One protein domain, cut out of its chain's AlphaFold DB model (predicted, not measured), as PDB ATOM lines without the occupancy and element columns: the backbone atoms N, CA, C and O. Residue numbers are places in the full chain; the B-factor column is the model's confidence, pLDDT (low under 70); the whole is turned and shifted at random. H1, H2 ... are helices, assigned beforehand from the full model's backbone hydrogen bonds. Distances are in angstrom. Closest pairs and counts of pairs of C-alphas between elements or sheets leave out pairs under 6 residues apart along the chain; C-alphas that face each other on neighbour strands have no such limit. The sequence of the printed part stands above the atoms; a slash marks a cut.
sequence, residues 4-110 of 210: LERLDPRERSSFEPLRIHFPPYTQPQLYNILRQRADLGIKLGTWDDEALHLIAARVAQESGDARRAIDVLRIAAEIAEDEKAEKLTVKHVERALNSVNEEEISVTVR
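What this domain is: This is residues 4 to 110 of the 210 residues of the protein "Cdc6_C domain-containing protein" of Candidatus Korarchaeota archaeon (UniProt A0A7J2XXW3). The longest helix, H5, packs across one side of a helical hairpin, H3 and H4, and H2 packs across the hairpin's other side; residues 102 to 110 of H5 stick out from this four-helix body. The short helix H1 lies far off at the other end of a bare tether with no named element, residues 15 to 26, and the tether with H1 makes the length of the whole. The printed part has 107 residues with five named helices, H1 to H5 in order along the chain, and no named strand; the class is all helix, with 73 residues in helices. The whole is loose and elongated, with a radius of gyration of the C-alphas of 18.5 A and spans of 62 by 34 by 21 A.

Where its parts are: H5, residues 90 to 110, measures 30.3 A from first to last C-alpha and ends with C-alpha 110 at (58.924, -1.841, 105.448). H4 is residues 66 to 82, 24.4 A, beginning with C-alpha 66 at (64.302, 18.147, 91.621). H3 is residues 49 to 62, 20.6 A, and H2 is residues 27 to 41, 20.4 A. H1 is residues 9 to 14, 8.9 A, with C-alpha 9 at (52.455, -2.484, 65.161).

How they stand to each other: H3 and H4 are the hubs, touching three other helices each. They form a helical hairpin, two touching helices that follow each other in opposite ways, at a steep tilt of 41 degrees; their closest C-alphas are those of Val 59 and Ala 69, 6.1 A apart, and H4 touches H3 with residues 66 to 73 alone. H5 touches H4 with residues 92 to 100 alone, opposite ways at a steep tilt of 65 degrees; the closest C-alphas are those of Ala 76 and His 92, 4.9 A apart. H5 touches H3 with residues 90 to 93 alone, the same way at a shallow tilt of 33 degrees, only just short of steep; the closest C-alphas are those of Ala 51 and Val 90, 4.5 A apart. H2 touches H3, opposite ways at a steep tilt of 50 degrees, with the C-alphas of Gln 27 and Ala 56 closest at 5.1 A. H4 touches H2 with residues 66 to 73 alone, the same way at a steep tilt of 46 degrees, with the C-alphas of Leu 30 and Ala 66 closest at 6.3 A. The helix packing is mostly crossed, with 1 of these 5 pairs at a shallow tilt. H2 and H5 are apart, and H1 is apart from H2, H3, H4 and H5. In H1, H2, H3, H4 and H5 every O i to N i+4 pair is within hydrogen-bond range.

The domain as a whole: The two C-alphas farthest apart are those of Arg 10 and Lys 84, at 62.2 A. The printed part has no cut. The link from H1 to H2, 12 residues, is long; that from H3 to H4 is tight, and those from H2 to H3 and from H4 to H5 are short. The mean pLDDT of the printed part is 91.2, that of H1 is 75, and residue 16 is the one printed residue under 70.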
ATOM      1  N   LEU A   4      57.046   2.125  74.027       73.25
ATOM      2  CA  LEU A   4      56.678   2.063  72.614       73.25
ATOM      3  C   LEU A   4      56.941   0.697  71.963       73.25
ATOM      4  O   LEU A   4      56.383   0.413  70.907       73.25
ATOM      5  N   GLU A   5      57.745  -0.168  72.586       74.25
ATOM      6  CA  GLU A   5      57.946  -1.560  72.150       74.25
ATOM      7  C   GLU A   5      56.817  -2.489  72.615       74.25
ATOM      8  O   GLU A   5      56.738  -3.630  72.166       74.25
ATOM      9  N   ARG A   6      55.936  -2.012  73.506       75.75
ATOM     10  CA  ARG A   6      54.776  -2.763  74.011       75.75
ATOM     11  C   ARG A   6      53.486  -2.490  73.230       75.75
ATOM     12  O   ARG A   6      52.487  -3.141  73.521       75.75
ATOM     13  N   LEU A   7      53.497  -1.533  72.299       79.06
ATOM     14  CA  LEU A   7      52.348  -1.196  71.454       79.06
ATOM     15  C   LEU A   7      52.248  -2.147  70.256       79.06
ATOM     16  O   LEU A   7      53.272  -2.571  69.711       79.06
ATOM     17  N   ASP A   8      51.022  -2.447  69.819       82.94
ATOM     18  CA  ASP A   8      50.800  -3.221  68.595       82.94
ATOM     19  C   ASP A   8      51.350  -2.448  67.374       82.94
ATOM     20  O   ASP A   8      51.238  -1.216  67.318       82.94
ATOM     21  N   PRO A   9      51.940  -3.126  66.370       76.62
ATOM     22  CA  PRO A   9      52.455  -2.484  65.161       76.62
ATOM     23  C   PRO A   9      51.489  -1.499  64.479       76.62
ATOM     24  O   PRO A   9      51.940  -0.498  63.920       76.62
ATOM     25  N   ARG A  10      50.171  -1.737  64.531       77.50
ATOM     26  CA  ARG A  10      49.156  -0.850  63.929       77.50
ATOM     27  C   ARG A  10      48.908   0.415  64.747       77.50
ATOM     28  O   ARG A  10      48.731   1.490  64.175       77.50
ATOM     29  N   GLU A  11      48.948   0.297  66.072       73.56
ATOM     30  CA  GLU A  11      48.850   1.431  66.995       73.56
ATOM     31  C   GLU A  11      50.089   2.314  66.868       73.56
ATOM     32  O   GLU A  11      49.975   3.526  66.704       73.56
ATOM     33  N   ARG A  12      51.274   1.698  66.816       71.56
ATOM     34  CA  ARG A  12      52.546   2.392  66.586       71.56
ATOM     35  C   ARG A  12      52.612   3.085  65.222       71.56
ATOM     36  O   ARG A  12      53.268   4.110  65.109       71.56
ATOM     37  N   SER A  13      51.951   2.545  64.196       72.12
ATOM     38  CA  SER A  13      51.897   3.162  62.863       72.12
ATOM     39  C   SER A  13      50.967   4.376  62.788       72.12
ATOM     40  O   SER A  13      51.142   5.198  61.896       72.12
ATOM     41  N   SER A  14      49.970   4.469  63.672       76.12
ATOM     42  CA  SER A  14      49.030   5.604  63.722       76.12
ATOM     43  C   SER A  14      49.428   6.638  64.779       76.12
ATOM     44  O   SER A  14      48.954   7.771  64.761       76.12
ATOM     45  N   PHE A  15      50.283   6.238  65.720       70.62
ATOM     46  CA  PHE A  15      50.798   7.062  66.799       70.62
ATOM     47  C   PHE A  15      52.207   7.541  66.443       70.62
ATOM     48  O   PHE A  15      53.173   6.785  66.536       70.62
ATOM     49  N   GLU A  16      52.332   8.815  66.074       69.75
ATOM     50  CA  GLU A  16      53.615   9.518  65.966       69.75
ATOM     51  C   GLU A  16      53.855  10.346  67.242       69.75
ATOM     52  O   GLU A  16      53.568  11.546  67.274       69.75
ATOM     53  N   PRO A  17      54.332   9.745  68.349       71.31
ATOM     54  CA  PRO A  17      54.569  10.497  69.566       71.31
ATOM     55  C   PRO A  17      55.740  11.453  69.380       71.31
ATOM     56  O   PRO A  17      56.859  11.037  69.061       71.31
ATOM     57  N   LEU A  18      55.520  12.722  69.714       78.31
ATOM     58  CA  LEU A  18      56.616  13.629  70.013       78.31
ATOM     59  C   LEU A  18      57.326  13.119  71.277       78.31
ATOM     60  O   LEU A  18      56.806  13.223  72.388       78.31
ATOM     61  N   ARG A  19      58.515  12.535  71.111       74.69
ATOM     62  CA  ARG A  19      59.330  12.076  72.240       74.69
ATOM     63  C   ARG A  19      59.955  13.288  72.934       74.69
ATOM     64  O   ARG A  19      60.938  13.841  72.452       74.69
ATOM     65  N   ILE A  20      59.403  13.676  74.079       85.94
ATOM     66  CA  ILE A  20      60.025  14.665  74.966       85.94
ATOM     67  C   ILE A  20      60.899  13.910  75.965       85.94
ATOM     68  O   ILE A  20      60.404  13.134  76.781       85.94
ATOM     69  N   HIS A  21      62.210  14.119  75.881       83.44
ATOM     70  CA  HIS A  21      63.157  13.582  76.848       83.44
ATOM     71  C   HIS A  21      63.300  14.560  78.017       83.44
ATOM     72  O   HIS A  21      63.576  15.739  77.804       83.44
ATOM     73  N   PHE A  22      63.152  14.063  79.243       88.38
ATOM     74  CA  PHE A  22      63.378  14.829  80.468       88.38
ATOM     75  C   PHE A  22      64.729  14.407  81.055       88.38
ATOM     76  O   PHE A  22      64.775  13.441  81.818       88.38
ATOM     77  N   PRO A  23      65.846  15.050  80.657       91.25
ATOM     78  CA  PRO A  23      67.132  14.730  81.252       91.25
ATOM     79  C   PRO A  23      67.123  15.106  82.743       91.25
ATOM     80  O   PRO A  23      66.458  16.077  83.117       91.25
ATOM     81  N   PRO A  24      67.882  14.383  83.582       94.44
ATOM     82  CA  PRO A  24      68.153  14.804  84.948       94.44
ATOM     83  C   PRO A  24      68.632  16.253  85.012       94.44
ATOM     84  O   PRO A  24      69.387  16.706  84.145       94.44
ATOM     85  N   TYR A  25      68.226  16.976  86.054       97.44
ATOM     86  CA  TYR A  25      68.689  18.340  86.240       97.44
ATOM     87  C   TYR A  25      70.165  18.363  86.638       97.44
ATOM     88  O   TYR A  25      70.618  17.635  87.521       97.44
ATOM     89  N   THR A  26      70.910  19.258  86.001       97.25
ATOM     90  CA  THR A  26      72.290  19.582  86.373       97.25
ATOM     91  C   THR A  26      72.339  20.371  87.684       97.25
ATOM     92  O   THR A  26      71.355  21.005  88.073       97.25
ATOM     93  N   GLN A  27      73.501  20.403  88.344       97.62
ATOM     94  CA  GLN A  27      73.685  21.177  89.579       97.62
ATOM     95  C   GLN A  27      73.239  22.649  89.435       97.62
ATOM     96  O   GLN A  27      72.455  23.088  90.277       97.62
ATOM     97  N   PRO A  28      73.638  23.425  88.401       97.88
ATOM     98  CA  PRO A  28      73.187  24.815  88.278       97.88
ATOM     99  C   PRO A  28      71.667  24.945  88.119       97.88
ATOM    100  O   PRO A  28      71.062  25.882  88.635       97.88
ATOM    101  N   GLN A  29      71.026  23.997  87.427       97.94
ATOM    102  CA  GLN A  29      69.570  23.988  87.272       97.94
ATOM    103  C   GLN A  29      68.869  23.682  88.598       97.94
ATOM    104  O   GLN A  29      67.916  24.377  88.944       97.94
ATOM    105  N   LEU A  30      69.355  22.694  89.356       98.19
ATOM    106  CA  LEU A  30      68.832  22.390  90.688       98.19
ATOM    107  C   LEU A  30      69.011  23.568  91.642       98.19
ATOM    108  O   LEU A  30      68.064  23.910  92.337       98.19
ATOM    109  N   TYR A  31      70.170  24.228  91.640       98.25
ATOM    110  CA  TYR A  31      70.392  25.429  92.445       98.25
ATOM    111  C   TYR A  31      69.370  26.526  92.113       98.25
ATOM    112  O   TYR A  31      68.736  27.063  93.016       98.25
ATOM    113  N   ASN A  32      69.136  26.806  90.826       98.06
ATOM    114  CA  ASN A  32      68.155  27.814  90.414       98.06
ATOM    115  C   ASN A  32      66.727  27.453  90.851       98.06
ATOM    116  O   ASN A  32      65.991  28.323  91.316       98.06
ATOM    117  N   ILE A  33      66.346  26.175  90.741       98.06
ATOM    118  CA  ILE A  33      65.056  25.680  91.236       98.06
ATOM    119  C   ILE A  33      64.973  25.876  92.752       98.06
ATOM    120  O   ILE A  33      64.005  26.451  93.239       98.06
ATOM    121  N   LEU A  34      65.982  25.435  93.501       97.88
ATOM    122  CA  LEU A  34      66.019  25.538  94.960       97.88
ATOM    123  C   LEU A  34      65.968  26.982  95.436       97.88
ATOM    124  O   LEU A  34      65.207  27.283  96.346       97.88
ATOM    125  N   ARG A  35      66.717  27.880  94.794       97.12
ATOM    126  CA  ARG A  35      66.699  29.310  95.092       97.12
ATOM    127  C   ARG A  35      65.308  29.897  94.894       97.12
ATOM    128  O   ARG A  35      64.785  30.513  95.811       97.12
ATOM    129  N   GLN A  36      64.670  29.618  93.755       97.25
ATOM    130  CA  GLN A  36      63.293  30.048  93.510       97.25
ATOM    131  C   GLN A  36      62.331  29.520  94.587       97.25
ATOM    132  O   GLN A  36      61.422  30.228  95.009       97.25
ATOM    133  N   ARG A  37      62.506  28.272  95.039       97.12
ATOM    134  CA  ARG A  37      61.669  27.681  96.095       97.12
ATOM    135  C   ARG A  37      61.954  28.279  97.472       97.12
ATOM    136  O   ARG A  37      61.003  28.497  98.213       97.12
ATOM    137  N   ALA A  38      63.211  28.579  97.786       95.94
ATOM    138  CA  ALA A  38      63.605  29.262  99.013       95.94
ATOM    139  C   ALA A  38      63.026  30.681  99.063       95.94
ATOM    140  O   ALA A  38      62.404  31.032 100.055       95.94
ATOM    141  N   ASP A  39      63.110  31.443  97.968       95.38
ATOM    142  CA  ASP A  39      62.535  32.792  97.872       95.38
ATOM    143  C   ASP A  39      61.011  32.810  98.117       95.38
ATOM    144  O   ASP A  39      60.475  33.781  98.648       95.38
ATOM    145  N   LEU A  40      60.302  31.742  97.726       94.62
ATOM    146  CA  LEU A  40      58.848  31.618  97.893       94.62
ATOM    147  C   LEU A  40      58.428  31.041  99.252       94.62
ATOM    148  O   LEU A  40      57.335  31.347  99.725       94.62
ATOM    149  N   GLY A  41      59.238  30.150  99.827       92.25
ATOM    150  CA  GLY A  41      58.864  29.333 100.985       92.25
ATOM    151  C   GLY A  41      59.605  29.660 102.281       92.25
ATOM    152  O   GLY A  41      59.160  29.241 103.342       92.25
ATOM    153  N   ILE A  42      60.716  30.392 102.213       93.62
ATOM    154  CA  ILE A  42      61.572  30.739 103.352       93.62
ATOM    155  C   ILE A  42      61.649  32.264 103.453       93.62
ATOM    156  O   ILE A  42      61.626  32.984 102.454       93.62
ATOM    157  N   LYS A  43      61.737  32.789 104.678       92.31
ATOM    158  CA  LYS A  43      61.888  34.228 104.902       92.31
ATOM    159  C   LYS A  43      63.150  34.751 104.201       92.31
ATOM    160  O   LYS A  43      64.244  34.222 104.375       92.31
ATOM    161  N   LEU A  44      63.006  35.824 103.424       90.56
ATOM    162  CA  LEU A  44      64.116  36.395 102.662       90.56
ATOM    163  C   LEU A  44      65.306  36.744 103.575       90.56
ATOM    164  O   LEU A  44      65.143  37.418 104.593       90.56
ATOM    165  N   GLY A  45      66.502  36.298 103.185       88.25
ATOM    166  CA  GLY A  45      67.750  36.559 103.910       88.25
ATOM    167  C   GLY A  45      68.039  35.608 105.078       88.25
ATOM    168  O   GLY A  45      69.022  35.823 105.790       88.25
ATOM    169  N   THR A  46      67.229  34.561 105.274       94.06
ATOM    170  CA  THR A  46      67.419  33.570 106.350       94.06
ATOM    171  C   THR A  46      67.949  32.223 105.856       94.06
ATOM    172  O   THR A  46      67.726  31.199 106.496       94.06
ATOM    173  N   TRP A  47      68.654  32.186 104.729       94.38
ATOM    174  CA  TRP A  47      69.409  31.009 104.296       94.38
ATOM    175  C   TRP A  47      70.776  31.418 103.767       94.38
ATOM    176  O   TRP A  47      70.936  32.491 103.179       94.38
ATOM    177  N   ASP A  48      71.751  30.543 103.968       94.31
ATOM    178  CA  ASP A  48      73.067  30.677 103.369       94.31
ATOM    179  C   ASP A  48      73.054  30.074 101.964       94.31
ATOM    180  O   ASP A  48      72.532  28.983 101.725       94.31
ATOM    181  N   ASP A  49      73.657  30.777 101.014       95.44
ATOM    182  CA  ASP A  49      73.683  30.345  99.617       95.44
ATOM    183  C   ASP A  49      74.479  29.039  99.418       95.44
ATOM    184  O   ASP A  49      74.146  28.210  98.567       95.44
ATOM    185  N   GLU A  50      75.480  28.809 100.271       96.94
ATOM    186  CA  GLU A  50      76.246  27.559 100.342       96.94
ATOM    187  C   GLU A  50      75.359  26.351 100.666       96.94
ATOM    188  O   GLU A  50      75.582  25.257 100.145       96.94
ATOM    189  N   ALA A  51      74.313  26.542 101.475       96.81
ATOM    190  CA  ALA A  51      73.391  25.472 101.831       96.81
ATOM    191  C   ALA A  51      72.597  24.998 100.602       96.81
ATOM    192  O   ALA A  51      72.485  23.796 100.360       96.81
ATOM    193  N   LEU A  52      72.118  25.928  99.766       97.44
ATOM    194  CA  LEU A  52      71.426  25.591  98.516       97.44
ATOM    195  C   LEU A  52      72.366  24.929  97.503       97.44
ATOM    196  O   LEU A  52      71.985  23.957  96.845       97.44
ATOM    197  N   HIS A  53      73.604  25.421  97.403       97.94
ATOM    198  CA  HIS A  53      74.633  24.819  96.556       97.94
ATOM    199  C   HIS A  53      74.943  23.378  96.962       97.94
ATOM    200  O   HIS A  53      75.074  22.520  96.085       97.94
ATOM    201  N   LEU A  54      75.018  23.098  98.265       97.62
ATOM    202  CA  LEU A  54      75.265  21.754  98.774       97.62
ATOM    203  C   LEU A  54      74.142  20.785  98.391       97.62
ATOM    204  O   LEU A  54      74.430  19.702  97.874       97.62
ATOM    205  N   ILE A  55      72.874  21.175  98.574       97.12
ATOM    206  CA  ILE A  55      71.723  20.347  98.167       97.12
ATOM    207  C   ILE A  55      71.794  20.066  96.663       97.12
ATOM    208  O   ILE A  55      71.710  18.911  96.238       97.12
ATOM    209  N   ALA A  56      71.981  21.112  95.853       97.75
ATOM    210  CA  ALA A  56      72.044  20.994  94.402       97.75
ATOM    211  C   ALA A  56      73.174  20.062  93.947       97.75
ATOM    212  O   ALA A  56      72.957  19.207  93.088       97.75
ATOM    213  N   ALA A  57      74.367  20.204  94.528       97.06
ATOM    214  CA  ALA A  57      75.526  19.384  94.196       97.06
ATOM    215  C   ALA A  57      75.287  17.914  94.551       97.06
ATOM    216  O   ALA A  57      75.510  17.034  93.717       97.06
ATOM    217  N   ARG A  58      74.780  17.642  95.761       95.44
ATOM    218  CA  ARG A  58      74.563  16.271  96.232       95.44
ATOM    219  C   ARG A  58      73.506  15.550  95.404       95.44
ATOM    220  O   ARG A  58      73.736  14.423  94.979       95.44
ATOM    221  N   VAL A  59      72.380  16.206  95.121       94.94
ATOM    222  CA  VAL A  59      71.286  15.589  94.358       94.94
ATOM    223  C   VAL A  59      71.640  15.432  92.879       94.94
ATOM    224  O   VAL A  59      71.316  14.396  92.298       94.94
ATOM    225  N   ALA A  60      72.349  16.392  92.273       95.44
ATOM    226  CA  ALA A  60      72.831  16.266  90.894       95.44
ATOM    227  C   ALA A  60      73.804  15.092  90.718       95.44
ATOM    228  O   ALA A  60      73.765  14.422  89.690       95.44
ATOM    229  N   GLN A  61      74.660  14.836  91.713       93.69
ATOM    230  CA  GLN A  61      75.599  13.714  91.687       93.69
ATOM    231  C   GLN A  61      74.888  12.352  91.740       93.69
ATOM    232  O   GLN A  61      75.385  11.385  91.168       93.69
ATOM    233  N   GLU A  62      73.752  12.263  92.434       88.38
ATOM    234  CA  GLU A  62      73.029  11.003  92.635       88.38
ATOM    235  C   GLU A  62      72.013  10.707  91.529       88.38
ATOM    236  O   GLU A  62      71.989   9.604  90.990       88.38
ATOM    237  N   SER A  63      71.141  11.669  91.219       90.12
ATOM    238  CA  SER A  63      69.963  11.419  90.376       90.12
ATOM    239  C   SER A  63      69.524  12.596  89.514       90.12
ATOM    240  O   SER A  63      68.901  12.374  88.480       90.12
ATOM    241  N   GLY A  64      69.793  13.834  89.937       92.75
ATOM    242  CA  GLY A  64      69.236  15.036  89.317       92.75
ATOM    243  C   GLY A  64      67.720  15.205  89.514       92.75
ATOM    244  O   GLY A  64      67.101  15.942  88.745       92.75
ATOM    245  N   ASP A  65      67.104  14.533  90.499       94.50
ATOM    246  CA  ASP A  65      65.667  14.661  90.797       94.50
ATOM    247  C   ASP A  65      65.372  15.937  91.606       94.50
ATOM    248  O   ASP A  65      65.711  16.058  92.786       94.50
ATOM    249  N   ALA A  66      64.683  16.892  90.980       94.94
ATOM    250  CA  ALA A  66      64.302  18.147  91.621       94.94
ATOM    251  C   ALA A  66      63.364  17.963  92.824       94.94
ATOM    252  O   ALA A  66      63.396  18.788  93.735       94.94
ATOM    253  N   ARG A  67      62.550  16.900  92.868       94.69
ATOM    254  CA  ARG A  67      61.669  16.633  94.016       94.69
ATOM    255  C   ARG A  67      62.492  16.321  95.255       94.69
ATOM    256  O   ARG A  67      62.316  16.985  96.266       94.69
ATOM    257  N   ARG A  68      63.472  15.418  95.124       93.12
ATOM    258  CA  ARG A  68      64.412  15.075  96.202       93.12
ATOM    259  C   ARG A  68      65.161  16.310  96.698       93.12
ATOM    260  O   ARG A  68      65.277  16.509  97.899       93.12
ATOM    261  N   ALA A  69      65.617  17.175  95.790       96.75
ATOM    262  CA  ALA A  69      66.259  18.432  96.173       96.75
ATOM    263  C   ALA A  69      65.328  19.337  97.003       96.75
ATOM    264  O   ALA A  69      65.739  19.866  98.034       96.75
ATOM    265  N   ILE A  70      64.074  19.500  96.574       96.50
ATOM    266  CA  ILE A  70      63.079  20.319  97.282       96.50
ATOM    267  C   ILE A  70      62.717  19.705  98.641       96.50
ATOM    268  O   ILE A  70      62.587  20.445  99.614       96.50
ATOM    269  N   ASP A  71      62.605  18.380  98.736       95.44
ATOM    270  CA  ASP A  71      62.335  17.688 100.000       95.44
ATOM    271  C   ASP A  71      63.474  17.879 101.007       95.44
ATOM    272  O   ASP A  71      63.218  18.199 102.167       95.44
ATOM    273  N   VAL A  72      64.731  17.785 100.559       96.19
ATOM    274  CA  VAL A  72      65.897  18.079 101.408       96.19
ATOM    275  C   VAL A  72      65.875  19.535 101.879       96.19
ATOM    276  O   VAL A  72      66.130  19.789 103.054       96.19
ATOM    277  N   LEU A  73      65.546  20.493 101.005       97.19
ATOM    278  CA  LEU A  73      65.426  21.906 101.386       97.19
ATOM    279  C   LEU A  73      64.344  22.118 102.449       97.19
ATOM    280  O   LEU A  73      64.587  22.820 103.429       97.19
ATOM    281  N   ARG A  74      63.171  21.503 102.265       96.56
ATOM    282  CA  ARG A  74      62.063  21.569 103.222       96.56
ATOM    283  C   ARG A  74      62.494  21.038 104.589       96.56
ATOM    284  O   ARG A  74      62.359  21.752 105.574       96.56
ATOM    285  N   ILE A  75      63.072  19.839 104.638       95.69
ATOM    286  CA  ILE A  75      63.513  19.217 105.896       95.69
ATOM    287  C   ILE A  75      64.641  20.030 106.546       95.69
ATOM    288  O   ILE A  75      64.658  20.204 107.758       95.69
ATOM    289  N   ALA A  76      65.569  20.587 105.762       96.94
ATOM    290  CA  ALA A  76      66.617  21.459 106.293       96.94
ATOM    291  C   ALA A  76      66.045  22.739 106.921       96.94
ATOM    292  O   ALA A  76      66.567  23.208 107.932       96.94
ATOM    293  N   ALA A  77      64.981  23.298 106.339       95.75
ATOM    294  CA  ALA A  77      64.276  24.446 106.898       95.75
ATOM    295  C   ALA A  77      63.519  24.082 108.183       95.75
ATOM    296  O   ALA A  77      63.646  24.806 109.164       95.75
ATOM    297  N   GLU A  78      62.820  22.942 108.206       95.38
ATOM    298  CA  GLU A  78      62.135  22.415 109.401       95.38
ATOM    299  C   GLU A  78      63.124  22.201 110.559       95.38
ATOM    300  O   GLU A  78      62.893  22.671 111.668       95.38
ATOM    301  N   ILE A  79      64.289  21.596 110.288       95.50
ATOM    302  CA  ILE A  79      65.354  21.421 111.290       95.50
ATOM    303  C   ILE A  79      65.837  22.775 111.828       95.50
ATOM    304  O   ILE A  79      66.021  22.925 113.034       95.50
ATOM    305  N   ALA A  80      66.053  23.760 110.952       95.75
ATOM    306  CA  ALA A  80      66.487  25.092 111.370       95.75
ATOM    307  C   ALA A  80      65.429  25.790 112.246       95.75
ATOM    308  O   ALA A  80      65.777  26.469 113.213       95.75
ATOM    309  N   GLU A  81      64.148  25.615 111.917       94.44
ATOM    310  CA  GLU A  81      63.018  26.165 112.666       94.44
ATOM    311  C   GLU A  81      62.878  25.518 114.051       94.44
ATOM    312  O   GLU A  81      62.774  26.235 115.049       94.44
ATOM    313  N   ASP A  82      62.972  24.189 114.131       95.62
ATOM    314  CA  ASP A  82      62.948  23.433 115.390       95.62
ATOM    315  C   ASP A  82      64.080  23.864 116.337       95.62
ATOM    316  O   ASP A  82      63.896  23.965 117.555       95.62
ATOM    317  N   GLU A  83      65.251  24.184 115.782       95.62
ATOM    318  CA  GLU A  83      66.404  24.702 116.526       95.62
ATOM    319  C   GLU A  83      66.315  26.198 116.846       95.62
ATOM    320  O   GLU A  83      67.176  26.729 117.551       95.62
ATOM    321  N   LYS A  84      65.277  26.885 116.355       94.88
ATOM    322  CA  LYS A  84      65.123  28.346 116.423       94.88
ATOM    323  C   LYS A  84      66.349  29.079 115.873       94.88
ATOM    324  O   LYS A  84      66.725  30.140 116.376       94.88
ATOM    325  N   ALA A  85      66.990  28.502 114.860       94.56
ATOM    326  CA  ALA A  85      68.139  29.096 114.205       94.56
ATOM    327  C   ALA A  85      67.709  30.320 113.385       94.56
ATOM    328  O   ALA A  85      66.678  30.318 112.716       94.56
ATOM    329  N   GLU A  86      68.528  31.370 113.387       92.50
ATOM    330  CA  GLU A  86      68.244  32.582 112.605       92.50
ATOM    331  C   GLU A  86      68.384  32.359 111.091       92.50
ATOM    332  O   GLU A  86      67.829  33.124 110.297       92.50
ATOM    333  N   LYS A  87      69.146  31.332 110.687       94.94
ATOM    334  CA  LYS A  87      69.435  31.008 109.288       94.94
ATOM    335  C   LYS A  87      69.509  29.510 109.021       94.94
ATOM    336  O   LYS A  87      70.004  28.742 109.843       94.94
ATOM    337  N   LEU A  88      69.111  29.113 107.815       96.06
ATOM    338  CA  LEU A  88      69.376  27.797 107.247       96.06
ATOM    339  C   LEU A  88      70.842  27.717 106.800       96.06
ATOM    340  O   LEU A  88      71.254  28.430 105.888       96.06
ATOM    341  N   THR A  89      71.611  26.834 107.436       96.75
ATOM    342  CA  THR A  89      73.047  26.649 107.194       96.75
ATOM    343  C   THR A  89      73.337  25.276 106.584       96.75
ATOM    344  O   THR A  89      72.488  24.379 106.583       96.75
ATOM    345  N   VAL A  90      74.577  25.075 106.135       96.94
ATOM    346  CA  VAL A  90      75.095  23.778 105.660       96.94
ATOM    347  C   VAL A  90      74.850  22.642 106.664       96.94
ATOM    348  O   VAL A  90      74.478  21.544 106.262       96.94
ATOM    349  N   LYS A  91      74.962  22.903 107.972       96.31
ATOM    350  CA  LYS A  91      74.755  21.876 109.008       96.31
ATOM    351  C   LYS A  91      73.325  21.331 109.021       96.31
ATOM    352  O   LYS A  91      73.123  20.137 109.231       96.31
ATOM    353  N   HIS A  92      72.329  22.188 108.786       97.25
ATOM    354  CA  HIS A  92      70.931  21.753 108.702       97.25
ATOM    355  C   HIS A  92      70.707  20.900 107.450       97.25
ATOM    356  O   HIS A  92      70.015  19.887 107.511       97.25
ATOM    357  N   VAL A  93      71.361  21.256 106.339       96.88
ATOM    358  CA  VAL A  93      71.323  20.481 105.091       96.88
ATOM    359  C   VAL A  93      71.959  19.105 105.249       96.88
ATOM    360  O   VAL A  93      71.369  18.119 104.818       96.88
ATOM    361  N   GLU A  94      73.130  19.003 105.878       94.56
ATOM    362  CA  GLU A  94      73.780  17.710 106.128       94.56
ATOM    363  C   GLU A  94      72.879  16.781 106.945       94.56
ATOM    364  O   GLU A  94      72.733  15.599 106.626       94.56
ATOM    365  N   ARG A  95      72.213  17.326 107.967       93.50
ATOM    366  CA  ARG A  95      71.238  16.573 108.759       93.50
ATOM    367  C   ARG A  95      70.018  16.178 107.941       93.50
ATOM    368  O   ARG A  95      69.628  15.020 108.004       93.50
ATOM    369  N   ALA A  96      69.470  17.085 107.138       94.19
ATOM    370  CA  ALA A  96      68.333  16.797 106.272       94.19
ATOM    371  C   ALA A  96      68.642  15.691 105.256       94.19
ATOM    372  O   ALA A  96      67.838  14.782 105.076       94.19
ATOM    373  N   LEU A  97      69.825  15.720 104.636       91.06
ATOM    374  CA  LEU A  97      70.283  14.670 103.725       91.06
ATOM    375  C   LEU A  97      70.338  13.306 104.421       91.06
ATOM    376  O   LEU A  97      69.901  12.309 103.849       91.06
ATOM    377  N   ASN A  98      70.836  13.260 105.659       88.12
ATOM    378  CA  ASN A  98      70.842  12.029 106.443       88.12
ATOM    379  C   ASN A  98      69.416  11.574 106.778       88.12
ATOM    380  O   ASN A  98      69.095  10.416 106.544       88.12
ATOM    381  N   SER A  99      68.540  12.474 107.230       88.12
ATOM    382  CA  SER A  99      67.146  12.147 107.557       88.12
ATOM    383  C   SER A  99      66.356  11.620 106.354       88.12
ATOM    384  O   SER A  99      65.647  10.628 106.493       88.12
ATOM    385  N   VAL A 100      66.515  12.216 105.166       83.69
ATOM    386  CA  VAL A 100      65.880  11.723 103.928       83.69
ATOM    387  C   VAL A 100      66.365  10.314 103.594       83.69
ATOM    388  O   VAL A 100      65.558   9.438 103.292       83.69
ATOM    389  N   ASN A 101      67.673  10.067 103.693       84.31
ATOM    390  CA  ASN A 101      68.227   8.735 103.451       84.31
ATOM    391  C   ASN A 101      67.701   7.711 104.473       84.31
ATOM    392  O   ASN A 101      67.331   6.600 104.095       84.31
ATOM    393  N   GLU A 102      67.628   8.075 105.755       86.94
ATOM    394  CA  GLU A 102      67.062   7.219 106.805       86.94
ATOM    395  C   GLU A 102      65.580   6.896 106.546       86.94
ATOM    396  O   GLU A 102      65.157   5.748 106.719       86.94
ATOM    397  N   GLU A 103      64.791   7.868 106.081       85.62
ATOM    398  CA  GLU A 103      63.382   7.677 105.728       85.62
ATOM    399  C   GLU A 103      63.213   6.751 104.514       85.62
ATOM    400  O   GLU A 103      62.411   5.814 104.558       85.62
ATOM    401  N   GLU A 104      64.013   6.924 103.462       86.25
ATOM    402  CA  GLU A 104      64.009   6.034 102.295       86.25
ATOM    403  C   GLU A 104      64.394   4.595 102.662       86.25
ATOM    404  O   GLU A 104      63.752   3.633 102.218       86.25
ATOM    405  N   ILE A 105      65.402   4.427 103.525       90.50
ATOM    406  CA  ILE A 105      65.779   3.116 104.062       90.50
ATOM    407  C   ILE A 105      64.616   2.534 104.871       90.50
ATOM    408  O   ILE A 105      64.278   1.362 104.701       90.50
ATOM    409  N   SER A 106      63.960   3.342 105.708       90.31
ATOM    410  CA  SER A 106      62.798   2.928 106.500       90.31
ATOM    411  C   SER A 106      61.667   2.408 105.617       90.31
ATOM    412  O   SER A 106      61.169   1.301 105.841       90.31
ATOM    413  N   VAL A 107      61.301   3.147 104.567       89.69
ATOM    414  CA  VAL A 107      60.288   2.729 103.587       89.69
ATOM    415  C   VAL A 107      60.711   1.438 102.889       89.69
ATOM    416  O   VAL A 107      59.924   0.491 102.828       89.69
ATOM    417  N   THR A 108      61.963   1.343 102.442       92.44
ATOM    418  CA  THR A 108      62.490   0.139 101.786       92.44
ATOM    419  C   THR A 108      62.371  -1.076 102.702       92.44
ATOM    420  O   THR A 108      61.785  -2.089 102.314       92.44
ATOM    421  N   VAL A 109      62.827  -0.964 103.953       93.62
ATOM    422  CA  VAL A 109      62.770  -2.044 104.950       93.62
ATOM    423  C   VAL A 109      61.326  -2.458 105.255       93.62
ATOM    424  O   VAL A 109      61.072  -3.652 105.416       93.62
ATOM    425  N   ARG A 110      60.360  -1.526 105.261       90.69
ATOM    426  CA  ARG A 110      58.924  -1.841 105.448       90.69
ATOM    427  C   ARG A 110      58.363  -2.735 104.350       90.69
ATOM    428  O   ARG A 110      57.525  -3.587 104.635       90.69
TER     429      ARG A 110